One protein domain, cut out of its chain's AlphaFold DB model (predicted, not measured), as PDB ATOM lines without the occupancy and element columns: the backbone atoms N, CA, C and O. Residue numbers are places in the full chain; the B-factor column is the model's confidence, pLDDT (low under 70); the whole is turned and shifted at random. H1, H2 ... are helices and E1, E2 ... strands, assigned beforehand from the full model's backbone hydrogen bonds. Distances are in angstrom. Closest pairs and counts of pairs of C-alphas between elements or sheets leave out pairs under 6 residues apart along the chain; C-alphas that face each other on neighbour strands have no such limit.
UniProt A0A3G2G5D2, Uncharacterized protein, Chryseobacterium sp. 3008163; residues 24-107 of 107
ATOM      1  N   THR A  24     -12.654  -5.892 -12.459       52.59
ATOM      2  CA  THR A  24     -12.612  -6.692 -13.685       52.59
ATOM      3  C   THR A  24     -11.292  -7.472 -13.717       52.59
ATOM      4  O   THR A  24     -10.271  -6.989 -14.203       52.59
ATOM      5  N   LYS A  25     -11.254  -8.659 -13.107       45.72
ATOM      6  CA  LYS A  25     -10.043  -9.471 -12.968       45.72
ATOM      7  C   LYS A  25     -10.366 -10.903 -13.367       45.72
ATOM      8  O   LYS A  25     -11.304 -11.491 -12.843       45.72
ATOM      9  N   LYS A  26      -9.563 -11.408 -14.312       51.47
ATOM     10  CA  LYS A  26      -9.375 -12.812 -14.722       51.47
ATOM     11  C   LYS A  26      -9.953 -13.775 -13.681       51.47
ATOM     12  O   LYS A  26      -9.506 -13.673 -12.540       51.47
ATOM     13  N   THR A  27     -10.892 -14.644 -14.076       53.22
ATOM     14  CA  THR A  27     -11.603 -15.616 -13.223       53.22
ATOM     15  C   THR A  27     -10.636 -16.224 -12.218       53.22
ATOM     16  O   THR A  27      -9.859 -17.128 -12.531       53.22
ATOM     17  N   LYS A  28     -10.594 -15.631 -11.024       55.06
ATOM     18  CA  LYS A  28      -9.808 -16.159  -9.926       55.06
ATOM     19  C   LYS A  28     -10.573 -17.378  -9.461       55.06
ATOM     20  O   LYS A  28     -11.790 -17.338  -9.329       55.06
ATOM     21  N   MET A  29      -9.850 -18.473  -9.297       59.72
ATOM     22  CA  MET A  29     -10.377 -19.649  -8.635       59.72
ATOM     23  C   MET A  29     -10.827 -19.203  -7.243       59.72
ATOM     24  O   MET A  29      -9.992 -18.834  -6.414       59.72
ATOM     25  N   ASP A  30     -12.141 -19.118  -7.051       67.69
ATOM     26  CA  ASP A  30     -12.723 -18.598  -5.824       67.69
ATOM     27  C   ASP A  30     -12.779 -19.727  -4.802       67.69
ATOM     28  O   ASP A  30     -13.399 -20.775  -5.018       67.69
ATOM     29  N   PHE A  31     -12.086 -19.508  -3.691       76.94
ATOM     30  CA  PHE A  31     -12.146 -20.382  -2.533       76.94
ATOM     31  C   PHE A  31     -13.441 -20.105  -1.782       76.94
ATOM     32  O   PHE A  31     -13.802 -18.947  -1.567       76.94
ATOM     33  N   TYR A  32     -14.120 -21.161  -1.352       78.19
ATOM     34  CA  TYR A  32     -15.275 -21.034  -0.478       78.19
ATOM     35  C   TYR A  32     -15.039 -21.777   0.830       78.19
ATOM     36  O   TYR A  32     -14.379 -22.817   0.874       78.19
ATOM     37  N   PHE A  33     -15.593 -21.214   1.896       81.62
ATOM     38  CA  PHE A  33     -15.607 -21.800   3.223       81.62
ATOM     39  C   PHE A  33     -17.040 -21.769   3.743       81.62
ATOM     40  O   PHE A  33     -17.690 -20.725   3.731       81.62
ATOM     41  N   ASN A  34     -17.535 -22.920   4.176       80.56
ATOM     42  CA  ASN A  34     -18.879 -23.087   4.696       80.56
ATOM     43  C   ASN A  34     -18.805 -23.864   6.012       80.56
ATOM     44  O   ASN A  34     -18.397 -25.026   6.037       80.56
ATOM     45  N   SER A  35     -19.167 -23.209   7.112       85.44
ATOM     46  CA  SER A  35     -19.291 -23.849   8.418       85.44
ATOM     47  C   SER A  35     -20.753 -24.138   8.729       85.44
ATOM     48  O   SER A  35     -21.573 -23.222   8.682       85.44
ATOM     49  N   ASN A  36     -21.055 -25.376   9.111       82.56
ATOM     50  CA  ASN A  36     -22.391 -25.826   9.489       82.56
ATOM     51  C   ASN A  36     -22.407 -26.328  10.931       82.56
ATOM     52  O   ASN A  36     -21.441 -26.921  11.417       82.56
ATOM     53  N   LEU A  37     -23.540 -26.113  11.594       87.12
ATOM     54  CA  LEU A  37     -23.854 -26.684  12.895       87.12
ATOM     55  C   LEU A  37     -24.883 -27.797  12.690       87.12
ATOM     56  O   LEU A  37     -25.943 -27.562  12.116       87.12
ATOM     57  N   ASN A  38     -24.576 -28.993  13.177       84.75
ATOM     58  CA  ASN A  38     -25.449 -30.157  13.128       84.75
ATOM     59  C   ASN A  38     -25.897 -30.495  14.546       84.75
ATOM     60  O   ASN A  38     -25.079 -30.533  15.465       84.75
ATOM     61  N   VAL A  39     -27.184 -30.775  14.716       89.31
ATOM     62  CA  VAL A  39     -27.764 -31.235  15.980       89.31
ATOM     63  C   VAL A  39     -28.660 -32.426  15.665       89.31
ATOM     64  O   VAL A  39     -29.435 -32.383  14.711       89.31
ATOM     65  N   GLY A  40     -28.536 -33.496  16.443       85.44
ATOM     66  CA  GLY A  40     -29.262 -34.745  16.263       85.44
ATOM     67  C   GLY A  40     -29.691 -35.356  17.593       85.44
ATOM     68  O   GLY A  40     -29.112 -35.071  18.643       85.44
ATOM     69  N   TYR A  41     -30.722 -36.198  17.532       88.06
ATOM     70  CA  TYR A  41     -31.256 -36.940  18.671       88.06
ATOM     71  C   TYR A  41     -31.167 -38.448  18.415       88.06
ATOM     72  O   TYR A  41     -31.646 -38.945  17.393       88.06
ATOM     73  N   ASN A  42     -30.575 -39.184  19.350       83.31
ATOM     74  CA  ASN A  42     -30.335 -40.619  19.269       83.31
ATOM     75  C   ASN A  42     -31.587 -41.402  19.684       83.31
ATOM     76  O   ASN A  42     -31.744 -41.848  20.820       83.31
ATOM     77  N   LEU A  43     -32.479 -41.630  18.717       82.12
ATOM     78  CA  LEU A  43     -33.726 -42.389  18.903       82.12
ATOM     79  C   LEU A  43     -33.505 -43.843  19.363       82.12
ATOM     80  O   LEU A  43     -34.397 -44.431  19.975       82.12
ATOM     81  N   GLY A  44     -32.326 -44.421  19.111       77.75
ATOM     82  CA  GLY A  44     -31.993 -45.794  19.509       77.75
ATOM     83  C   GLY A  44     -32.107 -46.036  21.018       77.75
ATOM     84  O   GLY A  44     -32.620 -47.076  21.432       77.75
ATOM     85  N   ASN A  45     -31.733 -45.047  21.836       76.94
ATOM     86  CA  ASN A  45     -31.840 -45.136  23.294       76.94
ATOM     87  C   ASN A  45     -33.310 -45.193  23.744       76.94
ATOM     88  O   ASN A  45     -33.676 -46.025  24.574       76.94
ATOM     89  N   ARG A  46     -34.183 -44.384  23.127       76.88
ATOM     90  CA  ARG A  46     -35.625 -44.348  23.435       76.88
ATOM     91  C   ARG A  46     -36.380 -45.587  22.987       76.88
ATOM     92  O   ARG A  46     -37.281 -46.040  23.691       76.88
ATOM     93  N   ILE A  47     -36.033 -46.132  21.826       76.12
ATOM     94  CA  ILE A  47     -36.662 -47.351  21.309       76.12
ATOM     95  C   ILE A  47     -36.313 -48.532  22.222       76.12
ATOM     96  O   ILE A  47     -37.200 -49.290  22.607       76.12
ATOM     97  N   LYS A  48     -35.053 -48.636  22.659       72.75
ATOM     98  CA  LYS A  48     -34.605 -49.685  23.583       72.75
ATOM     99  C   LYS A  48     -35.213 -49.554  24.980       72.75
ATOM    100  O   LYS A  48     -35.494 -50.556  25.626       72.75
ATOM    101  N   GLU A  49     -35.454 -48.329  25.440       73.62
ATOM    102  CA  GLU A  49     -36.131 -48.092  26.715       73.62
ATOM    103  C   GLU A  49     -37.606 -48.542  26.700       73.62
ATOM    104  O   GLU A  49     -38.122 -48.970  27.734       73.62
ATOM    105  N   ASN A  50     -38.264 -48.492  25.536       72.88
ATOM    106  CA  ASN A  50     -39.681 -48.833  25.369       72.88
ATOM    107  C   ASN A  50     -39.945 -50.262  24.863       72.88
ATOM    108  O   ASN A  50     -41.095 -50.697  24.875       72.88
ATOM    109  N   GLN A  51     -38.929 -51.006  24.412       66.62
ATOM    110  CA  GLN A  51     -39.105 -52.354  23.862       66.62
ATOM    111  C   GLN A  51     -38.513 -53.440  24.764       66.62
ATOM    112  O   GLN A  51     -37.303 -53.499  24.953       66.62
ATOM    113  N   ASN A  52     -39.383 -54.331  25.262       63.91
ATOM    114  CA  ASN A  52     -39.060 -55.633  25.865       63.91
ATOM    115  C   ASN A  52     -37.784 -55.652  26.730       63.91
ATOM    116  O   ASN A  52     -36.885 -56.466  26.509       63.91
ATOM    117  N   LYS A  53     -37.734 -54.783  27.755       63.38
ATOM    118  CA  LYS A  53     -36.656 -54.755  28.765       63.38
ATOM    119  C   LYS A  53     -36.419 -56.120  29.425       63.38
ATOM    120  O   LYS A  53     -35.303 -56.394  29.853       63.38
ATOM    121  N   ASP A  54     -37.440 -56.969  29.437       68.44
ATOM    122  CA  ASP A  54     -37.460 -58.224  30.187       68.44
ATOM    123  C   ASP A  54     -37.069 -59.445  29.327       68.44
ATOM    124  O   ASP A  54     -36.946 -60.558  29.837       68.44
ATOM    125  N   SER A  55     -36.862 -59.266  28.014       63.69
ATOM    126  CA  SER A  55     -36.528 -60.360  27.093       63.69
ATOM    127  C   SER A  55     -35.028 -60.408  26.795       63.69
ATOM    128  O   SER A  55     -34.506 -59.651  25.972       63.69
ATOM    129  N   TYR A  56     -34.341 -61.358  27.436       60.72
ATOM    130  CA  TYR A  56     -32.898 -61.594  27.297       60.72
ATOM    131  C   TYR A  56     -32.439 -61.790  25.840       60.72
ATOM    132  O   TYR A  56     -31.401 -61.264  25.443       60.72
ATOM    133  N   GLY A  57     -33.218 -62.501  25.016       64.12
ATOM    134  CA  GLY A  57     -32.871 -62.752  23.609       64.12
ATOM    135  C   GLY A  57     -33.043 -61.531  22.699       64.12
ATOM    136  O   GLY A  57     -32.386 -61.429  21.665       64.12
ATOM    137  N   TYR A  58     -33.905 -60.584  23.082       62.94
ATOM    138  CA  TYR A  58     -34.127 -59.359  22.313       62.94
ATOM    139  C   TYR A  58     -32.993 -58.361  22.557       62.94
ATOM    140  O   TYR A  58     -32.435 -57.833  21.603       62.94
ATOM    141  N   GLN A  59     -32.570 -58.180  23.815       62.47
ATOM    142  CA  GLN A  59     -31.492 -57.251  24.179       62.47
ATOM    143  C   GLN A  59     -30.139 -57.569  23.528       62.47
ATOM    144  O   GLN A  59     -29.354 -56.652  23.297       62.47
ATOM    145  N   GLN A  60     -29.876 -58.841  23.222       64.31
ATOM    146  CA  GLN A  60     -28.604 -59.298  22.661       64.31
ATOM    147  C   GLN A  60     -28.456 -59.005  21.157       64.31
ATOM    148  O   GLN A  60     -27.337 -58.962  20.656       64.31
ATOM    149  N   ASN A  61     -29.570 -58.774  20.450       66.31
ATOM    150  CA  ASN A  61     -29.602 -58.561  18.997       66.31
ATOM    151  C   ASN A  61     -29.812 -57.093  18.586       66.31
ATOM    152  O   ASN A  61     -29.810 -56.779  17.396       66.31
ATOM    153  N   VAL A  62     -29.998 -56.185  19.547       66.06
ATOM    154  CA  VAL A  62     -30.123 -54.742  19.287       66.06
ATOM    155  C   VAL A  62     -28.787 -54.040  19.488       66.06
ATOM    156  O   VAL A  62     -27.979 -54.434  20.329       66.06
ATOM    157  N   ALA A  63     -28.584 -52.953  18.744       67.44
ATOM    158  CA  ALA A  63     -27.419 -52.089  18.888       67.44
ATOM    159  C   ALA A  63     -27.177 -51.671  20.364       67.44
ATOM    160  O   ALA A  63     -28.126 -51.551  21.159       67.44
ATOM    161  N   PRO A  64     -25.908 -51.461  20.765       71.06
ATOM    162  CA  PRO A  64     -25.573 -51.003  22.111       71.06
ATOM    163  C   PRO A  64     -26.222 -49.644  22.418       71.06
ATOM    164  O   PRO A  64     -26.518 -48.872  21.508       71.06
ATOM    165  N   PHE A  65     -26.453 -49.359  23.707       71.75
ATOM    166  CA  PHE A  65     -26.891 -48.022  24.127       71.75
ATOM    167  C   PHE A  65     -25.819 -47.004  23.733       71.75
ATOM    168  O   PHE A  65     -24.637 -47.222  24.012       71.75
ATOM    169  N   LEU A  66     -26.229 -45.910  23.093       76.19
ATOM    170  CA  LEU A  66     -25.321 -44.801  22.848       76.19
ATOM    171  C   LEU A  66     -25.143 -44.026  24.162       76.19
ATOM    172  O   LEU A  66     -26.129 -43.848  24.879       76.19
ATOM    173  N   PRO A  67     -23.927 -43.548  24.481       76.88
ATOM    174  CA  PRO A  67     -23.659 -42.853  25.740       76.88
ATOM    175  C   PRO A  67     -24.551 -41.629  25.971       76.88
ATOM    176  O   PRO A  67     -24.988 -41.399  27.095       76.88
ATOM    177  N   ASN A  68     -24.860 -40.885  24.905       81.44
ATOM    178  CA  ASN A  68     -25.625 -39.648  24.980       81.44
ATOM    179  C   ASN A  68     -26.848 -39.693  24.054       81.44
ATOM    180  O   ASN A  68     -26.813 -40.242  22.951       81.44
ATOM    181  N   ASP A  69     -27.943 -39.087  24.512       83.38
ATOM    182  CA  ASP A  69     -29.208 -38.993  23.773       83.38
ATOM    183  C   ASP A  69     -29.189 -37.899  22.699       83.38
ATOM    184  O   ASP A  69     -29.951 -37.959  21.739       83.38
ATOM    185  N   PHE A  70     -28.328 -36.896  22.846       85.56
ATOM    186  CA  PHE A  70     -28.162 -35.809  21.890       85.56
ATOM    187  C   PHE A  70     -26.746 -35.831  21.341       85.56
ATOM    188  O   PHE A  70     -25.792 -36.039  22.081       85.56
ATOM    189  N   THR A  71     -26.614 -35.560  20.049       86.25
ATOM    190  CA  THR A  71     -25.323 -35.420  19.384       86.25
ATOM    191  C   THR A  71     -25.296 -34.072  18.692       86.25
ATOM    192  O   THR A  71     -26.247 -33.690  18.011       86.25
ATOM    193  N   TYR A  72     -24.202 -33.343  18.848       89.00
ATOM    194  CA  TYR A  72     -23.982 -32.107  18.114       89.00
ATOM    195  C   TYR A  72     -22.637 -32.171  17.414       89.00
ATOM    196  O   TYR A  72     -21.699 -32.818  17.880       89.00
ATOM    197  N   GLY A  73     -22.546 -31.529  16.261       86.56
ATOM    198  CA  GLY A  73     -21.326 -31.533  15.481       86.56
ATOM    199  C   GLY A  73     -21.134 -30.250  14.714       86.56
ATOM    200  O   GLY A  73     -22.079 -29.674  14.178       86.56
ATOM    201  N   ILE A  74     -19.886 -29.816  14.647       86.00
ATOM    202  CA  ILE A  74     -19.478 -28.721  13.779       86.00
ATOM    203  C   ILE A  74     -18.866 -29.321  12.522       86.00
ATOM    204  O   ILE A  74     -18.022 -30.218  12.589       86.00
ATOM    205  N   SER A  75     -19.310 -28.832  11.373       85.75
ATOM    206  CA  SER A  75     -18.726 -29.165  10.081       85.75
ATOM    207  C   SER A  75     -18.098 -27.918   9.499       85.75
ATOM    208  O   SER A  75     -18.701 -26.849   9.520       85.75
ATOM    209  N   ALA A  76     -16.906 -28.057   8.943       82.44
ATOM    210  CA  ALA A  76     -16.286 -27.023   8.136       82.44
ATOM    211  C   ALA A  76     -15.940 -27.631   6.780       82.44
ATOM    212  O   ALA A  76     -15.253 -28.651   6.713       82.44
ATOM    213  N   ILE A  77     -16.448 -27.021   5.714       82.31
ATOM    214  CA  ILE A  77     -16.228 -27.434   4.333       82.31
ATOM    215  C   ILE A  77     -15.480 -26.306   3.639       82.31
ATOM    216  O   ILE A  77     -15.963 -25.176   3.569       82.31
ATOM    217  N   GLY A  78     -14.288 -26.622   3.145       80.81
ATOM    218  CA  GLY A  78     -13.490 -25.733   2.313       80.81
ATOM    219  C   GLY A  78     -13.368 -26.305   0.908       80.81
ATOM    220  O   GLY A  78     -13.228 -27.518   0.737       80.81
ATOM    221  N   GLY A  79     -13.404 -25.450  -0.108       77.31
ATOM    222  CA  GLY A  79     -13.258 -25.897  -1.488       77.31
ATOM    223  C   GLY A  79     -12.781 -24.819  -2.445       77.31
ATOM    224  O   GLY A  79     -12.750 -23.633  -2.117       77.31
ATOM    225  N   CYS A  80     -12.420 -25.265  -3.644       74.06
ATOM    226  CA  CYS A  80     -12.107 -24.416  -4.788       74.06
ATOM    227  C   CYS A  80     -13.207 -24.549  -5.832       74.06
ATOM    228  O   CYS A  80     -13.506 -25.661  -6.269       74.06
ATOM    229  N   ASN A  81     -13.746 -23.419  -6.286       71.44
ATOM    230  CA  ASN A  81     -14.619 -23.373  -7.451       71.44
ATOM    231  C   ASN A  81     -13.775 -23.213  -8.721       71.44
ATOM    232  O   ASN A  81     -13.082 -22.210  -8.884       71.44
ATOM    233  N   PHE A  82     -13.846 -24.186  -9.633       67.06
ATOM    234  CA  PHE A  82     -13.133 -24.136 -10.918       67.06
ATOM    235  C   PHE A  82     -13.920 -23.375 -11.984       67.06
ATOM    236  O   PHE A  82     -13.331 -22.717 -12.837       67.06
ATOM    237  N   LEU A  83     -15.251 -23.440 -11.912       66.06
ATOM    238  CA  LEU A  83     -16.154 -22.611 -12.702       66.06
ATOM    239  C   LEU A  83     -17.087 -21.848 -11.760       66.06
ATOM    240  O   LEU A  83     -18.156 -22.356 -11.408       66.06
ATOM    241  N   PRO A  84     -16.699 -20.638 -11.328       56.31
ATOM    242  CA  PRO A  84     -17.652 -19.722 -10.731       56.31
ATOM    243  C   PRO A  84     -18.634 -19.269 -11.822       56.31
ATOM    244  O   PRO A  84     -18.221 -18.701 -12.831       56.31
ATOM    245  N   ASN A  85     -19.930 -19.524 -11.621       56.03
ATOM    246  CA  ASN A  85     -21.032 -19.095 -12.495       56.03
ATOM    247  C   ASN A  85     -21.096 -19.749 -13.890       56.03
ATOM    248  O   ASN A  85     -21.145 -19.045 -14.900       56.03
ATOM    249  N   PHE A  86     -21.198 -21.081 -13.978       55.91
ATOM    250  CA  PHE A  86     -21.726 -21.672 -15.212       55.91
ATOM    251  C   PHE A  86     -23.244 -21.454 -15.240       55.91
ATOM    252  O   PHE A  86     -24.013 -22.163 -14.588       55.91
ATOM    253  N   ALA A  87     -23.675 -20.398 -15.926       54.34
ATOM    254  CA  ALA A  87     -25.085 -20.089 -16.099       54.34
ATOM    255  C   ALA A  87     -25.682 -21.036 -17.149       54.34
ATOM    256  O   ALA A  87     -25.436 -20.881 -18.342       54.34
ATOM    257  N   ILE A  88     -26.480 -22.017 -16.716       59.53
ATOM    258  CA  ILE A  88     -27.277 -22.856 -17.637       59.53
ATOM    259  C   ILE A  88     -28.406 -22.015 -18.276       59.53
ATOM    260  O   ILE A  88     -28.898 -22.329 -19.356       59.53
ATOM    261  N   SER A  89     -28.776 -20.896 -17.640       47.62
ATOM    262  CA  SER A  89     -29.548 -19.777 -18.198       47.62
ATOM    263  C   SER A  89     -29.341 -18.527 -17.325       47.62
ATOM    264  O   SER A  89     -28.838 -18.650 -16.208       47.62
ATOM    265  N   ASN A  90     -29.779 -17.344 -17.781       62.75
ATOM    266  CA  ASN A  90     -29.665 -16.036 -17.092       62.75
ATOM    267  C   ASN A  90     -30.235 -15.966 -15.654       62.75
ATOM    268  O   ASN A  90     -30.198 -14.903 -15.041       62.75
ATOM    269  N   THR A  91     -30.782 -17.060 -15.123       57.75
ATOM    270  CA  THR A  91     -31.485 -17.106 -13.833       57.75
ATOM    271  C   THR A  91     -30.755 -17.944 -12.779       57.75
ATOM    272  O   THR A  91     -30.983 -17.746 -11.590       57.75
ATOM    273  N   SER A  92     -29.851 -18.850 -13.174       51.62
ATOM    274  CA  SER A  92     -29.269 -19.825 -12.242       51.62
ATOM    275  C   SER A  92     -27.778 -20.016 -12.488       51.62
ATOM    276  O   SER A  92     -27.373 -20.555 -13.519       51.62
ATOM    277  N   ALA A  93     -26.964 -19.606 -11.517       58.09
ATOM    278  CA  ALA A  93     -25.541 -19.907 -11.487       58.09
ATOM    279  C   ALA A  93     -25.320 -21.297 -10.877       58.09
ATOM    280  O   ALA A  93     -25.732 -21.558  -9.747       58.09
ATOM    281  N   VAL A  94     -24.660 -22.183 -11.622       61.19
ATOM    282  CA  VAL A  94     -24.159 -23.460 -11.107       61.19
ATOM    283  C   VAL A  94     -22.667 -23.318 -10.826       61.19
ATOM    284  O   VAL A  94     -21.919 -22.774 -11.643       61.19
ATOM    285  N   PHE A  95     -22.238 -23.811  -9.664       61.59
ATOM    286  CA  PHE A  95     -20.841 -23.834  -9.242       61.59
ATOM    287  C   PHE A  95     -20.326 -25.271  -9.276       61.59
ATOM    288  O   PHE A  95     -20.957 -26.171  -8.724       61.59
ATOM    289  N   ILE A  96     -19.179 -25.482  -9.927       66.88
ATOM    290  CA  ILE A  96     -18.491 -26.778  -9.973       66.88
ATOM    291  C   ILE A  96     -17.129 -26.615  -9.299       66.88
ATOM    292  O   ILE A  96     -16.320 -25.768  -9.694       66.88
ATOM    293  N   GLY A  97     -16.881 -27.438  -8.281       68.69
ATOM    294  CA  GLY A  97     -15.692 -27.360  -7.444       68.69
ATOM    295  C   GLY A  97     -15.353 -28.683  -6.765       68.69
ATOM    296  O   GLY A  97     -16.163 -29.606  -6.739       68.69
ATOM    297  N   ILE A  98     -14.143 -28.758  -6.208       72.75
ATOM    298  CA  ILE A  98     -13.724 -29.837  -5.304       72.75
ATOM    299  C   ILE A  98     -13.736 -29.274  -3.886       72.75
ATOM    300  O   ILE A  98     -13.252 -28.164  -3.645       72.75
ATOM    301  N   SER A  99     -14.283 -30.048  -2.954       76.06
ATOM    302  CA  SER A  99     -14.414 -29.670  -1.552       76.06
ATOM    303  C   SER A  99     -13.973 -30.786  -0.629       76.06
ATOM    304  O   SER A  99     -14.302 -31.949  -0.861       76.06
ATOM    305  N   TYR A 100     -13.310 -30.408   0.455       76.94
ATOM    306  CA  TYR A 100     -12.982 -31.301   1.553       76.94
ATOM    307  C   TYR A 100     -13.635 -30.768   2.824       76.94
ATOM    308  O   TYR A 100     -13.606 -29.567   3.103       76.94
ATOM    309  N   GLY A 101     -14.265 -31.670   3.571       76.44
ATOM    310  CA  GLY A 101     -14.986 -31.343   4.790       76.44
ATOM    311  C   GLY A 101     -14.519 -32.197   5.953       76.44
ATOM    312  O   GLY A 101     -14.275 -33.392   5.793       76.44
ATOM    313  N   ILE A 102     -14.424 -31.582   7.128       79.88
ATOM    314  CA  ILE A 102     -14.234 -32.284   8.396       79.88
ATOM    315  C   ILE A 102     -15.480 -32.034   9.231       79.88
ATOM    316  O   ILE A 102     -15.953 -30.899   9.322       79.88
ATOM    317  N   THR A 103     -16.006 -33.097   9.832       80.88
ATOM    318  CA  THR A 103     -17.075 -32.996  10.824       80.88
ATOM    319  C   THR A 103     -16.606 -33.632  12.114       80.88
ATOM    320  O   THR A 103     -16.157 -34.776  12.113       80.88
ATOM    321  N   ILE A 104     -16.703 -32.878  13.204       83.38
ATOM    322  CA  ILE A 104     -16.402 -33.361  14.547       83.38
ATOM    323  C   ILE A 104     -17.724 -33.433  15.289       83.38
ATOM    324  O   ILE A 104     -18.416 -32.422  15.404       83.38
ATOM    325  N   PHE A 105     -18.060 -34.622  15.778       82.62
ATOM    326  CA  PHE A 105     -19.220 -34.837  16.627       82.62
ATOM    327  C   PHE A 105     -18.780 -34.965  18.078       82.62
ATOM    328  O   PHE A 105     -17.822 -35.675  18.384       82.62
ATOM    329  N   SER A 106     -19.510 -34.296  18.961       78.69
ATOM    330  CA  SER A 106     -19.498 -34.574  20.387       78.69
ATOM    331  C   SER A 106     -20.761 -35.356  20.715       78.69
ATOM    332  O   SER A 106     -21.863 -34.946  20.331       78.69
ATOM    333  N   ASN A 107     -20.577 -36.477  21.407       70.31
ATOM    334  CA  ASN A 107     -21.658 -37.224  22.031       70.31
ATOM    335  C   ASN A 107     -21.636 -36.886  23.510       70.31
ATOM    336  O   ASN A 107     -20.656 -37.258  24.188       70.31
TER     337      ASN A 107
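What this domain is: This is residues 24 to 107 of the 107 residues of an uncharacterized protein of Chryseobacterium sp. 3008163 (UniProt A0A3G2G5D2). A long, narrow ribbon of three antiparallel strands, twisted, makes most of this rod. Beyond the start of E1, the hairpin of E2 and E3 turns sharply aside at one end of the ribbon, while at the other end a loop with two small helices, H1 and H2, carries the length on, and residues 52 to 57 stick out there. The printed part has 84 residues, with two named helices and three named strands in the order E1, H1, H2, E2, E3; the sheet's order is E1, E2, E3, and the class is mixed, helices and strands. The whole is extended, with a radius of gyration of the C-alphas of 22.2 A, and it spans 72 by 26 by 17 A.

How they stand to each other: Begin with the sheet of E1, residues 30 to 41, E2, residues 70 to 89, and E3, residues 92 to 106. E2 is the inner strand, and E1 and E3 are the edge strands. E1 and E2 are antiparallel neighbours, with 145 degrees between their N-to-C directions. Look at Ser 35 and Ala 76, whose C-alphas face each other at 4.4 A; near them N 36 and O 75 are within hydrogen-bond range at 2.8 A, and so are N 77 and O 34 at 2.8 A. E2 and E3 form a hairpin, antiparallel at 166 degrees. Its C-alphas 79 and 99 face each other at 3.9 A, and N 100 and O 78 are within hydrogen-bond range at 2.9 A. E2 bends by 87 degrees at residue 82, and E3 bends by 77 degrees at residue 97. Past these bends the two strands still pair: N 86 and O 94 are 3.0 A apart, within hydrogen-bond range. Now go to H1, residues 43 to 50, and H2, residues 56 to 59. Neither is on the sheet; H1 has 1 pair of C-alphas within 10 A of it, and H2 has 0. H1 is apart from E2 and from E3, and H2 is apart from E1 and from E3. H1 and H2 are only just apart, with 8.2 A between their closest C-alphas. Every O i to N i+4 pair in H1 is within hydrogen-bond range; H2, with four residues, is too short for such a pair, and its one O i to N i+3 pair is not within range.

Where its parts are: Find C-alpha 70 at (-28.162, -35.809, 21.890), where E2 begins; from there E2 runs through 20 residues to Ser 89, 43.2 A from first to last C-alpha. E3 covers residues 92 to 106 and 37.1 A, and ends at C-alpha 106, (-19.498, -34.574, 20.387). E1 starts at C-alpha 30, (-12.723, -18.598, -5.824), and reaches Tyr 41 after 35.8 A. H1, residues 43 to 50, measures 10.9 A, and H2, residues 56 to 59, measures 5.5 A.

The domain as a whole: Look for the two C-alphas farthest apart at Thr 24 and Asp 54, with 72.1 A between them. The printed part runs from 24 to 107, the chain's last residue, and has no cut; its first and last C-alphas are 47.9 A apart. The links from E1 to H1, from H1 to H2 and from E2 to E3 are tight, and the link of 10 residues from H2 to E2 is short. The mean pLDDT of the printed part is 71.6, and in the B-factor column you will find 36 residues under 70: residues 24 to 30, 51 to 63 and 82 to 97.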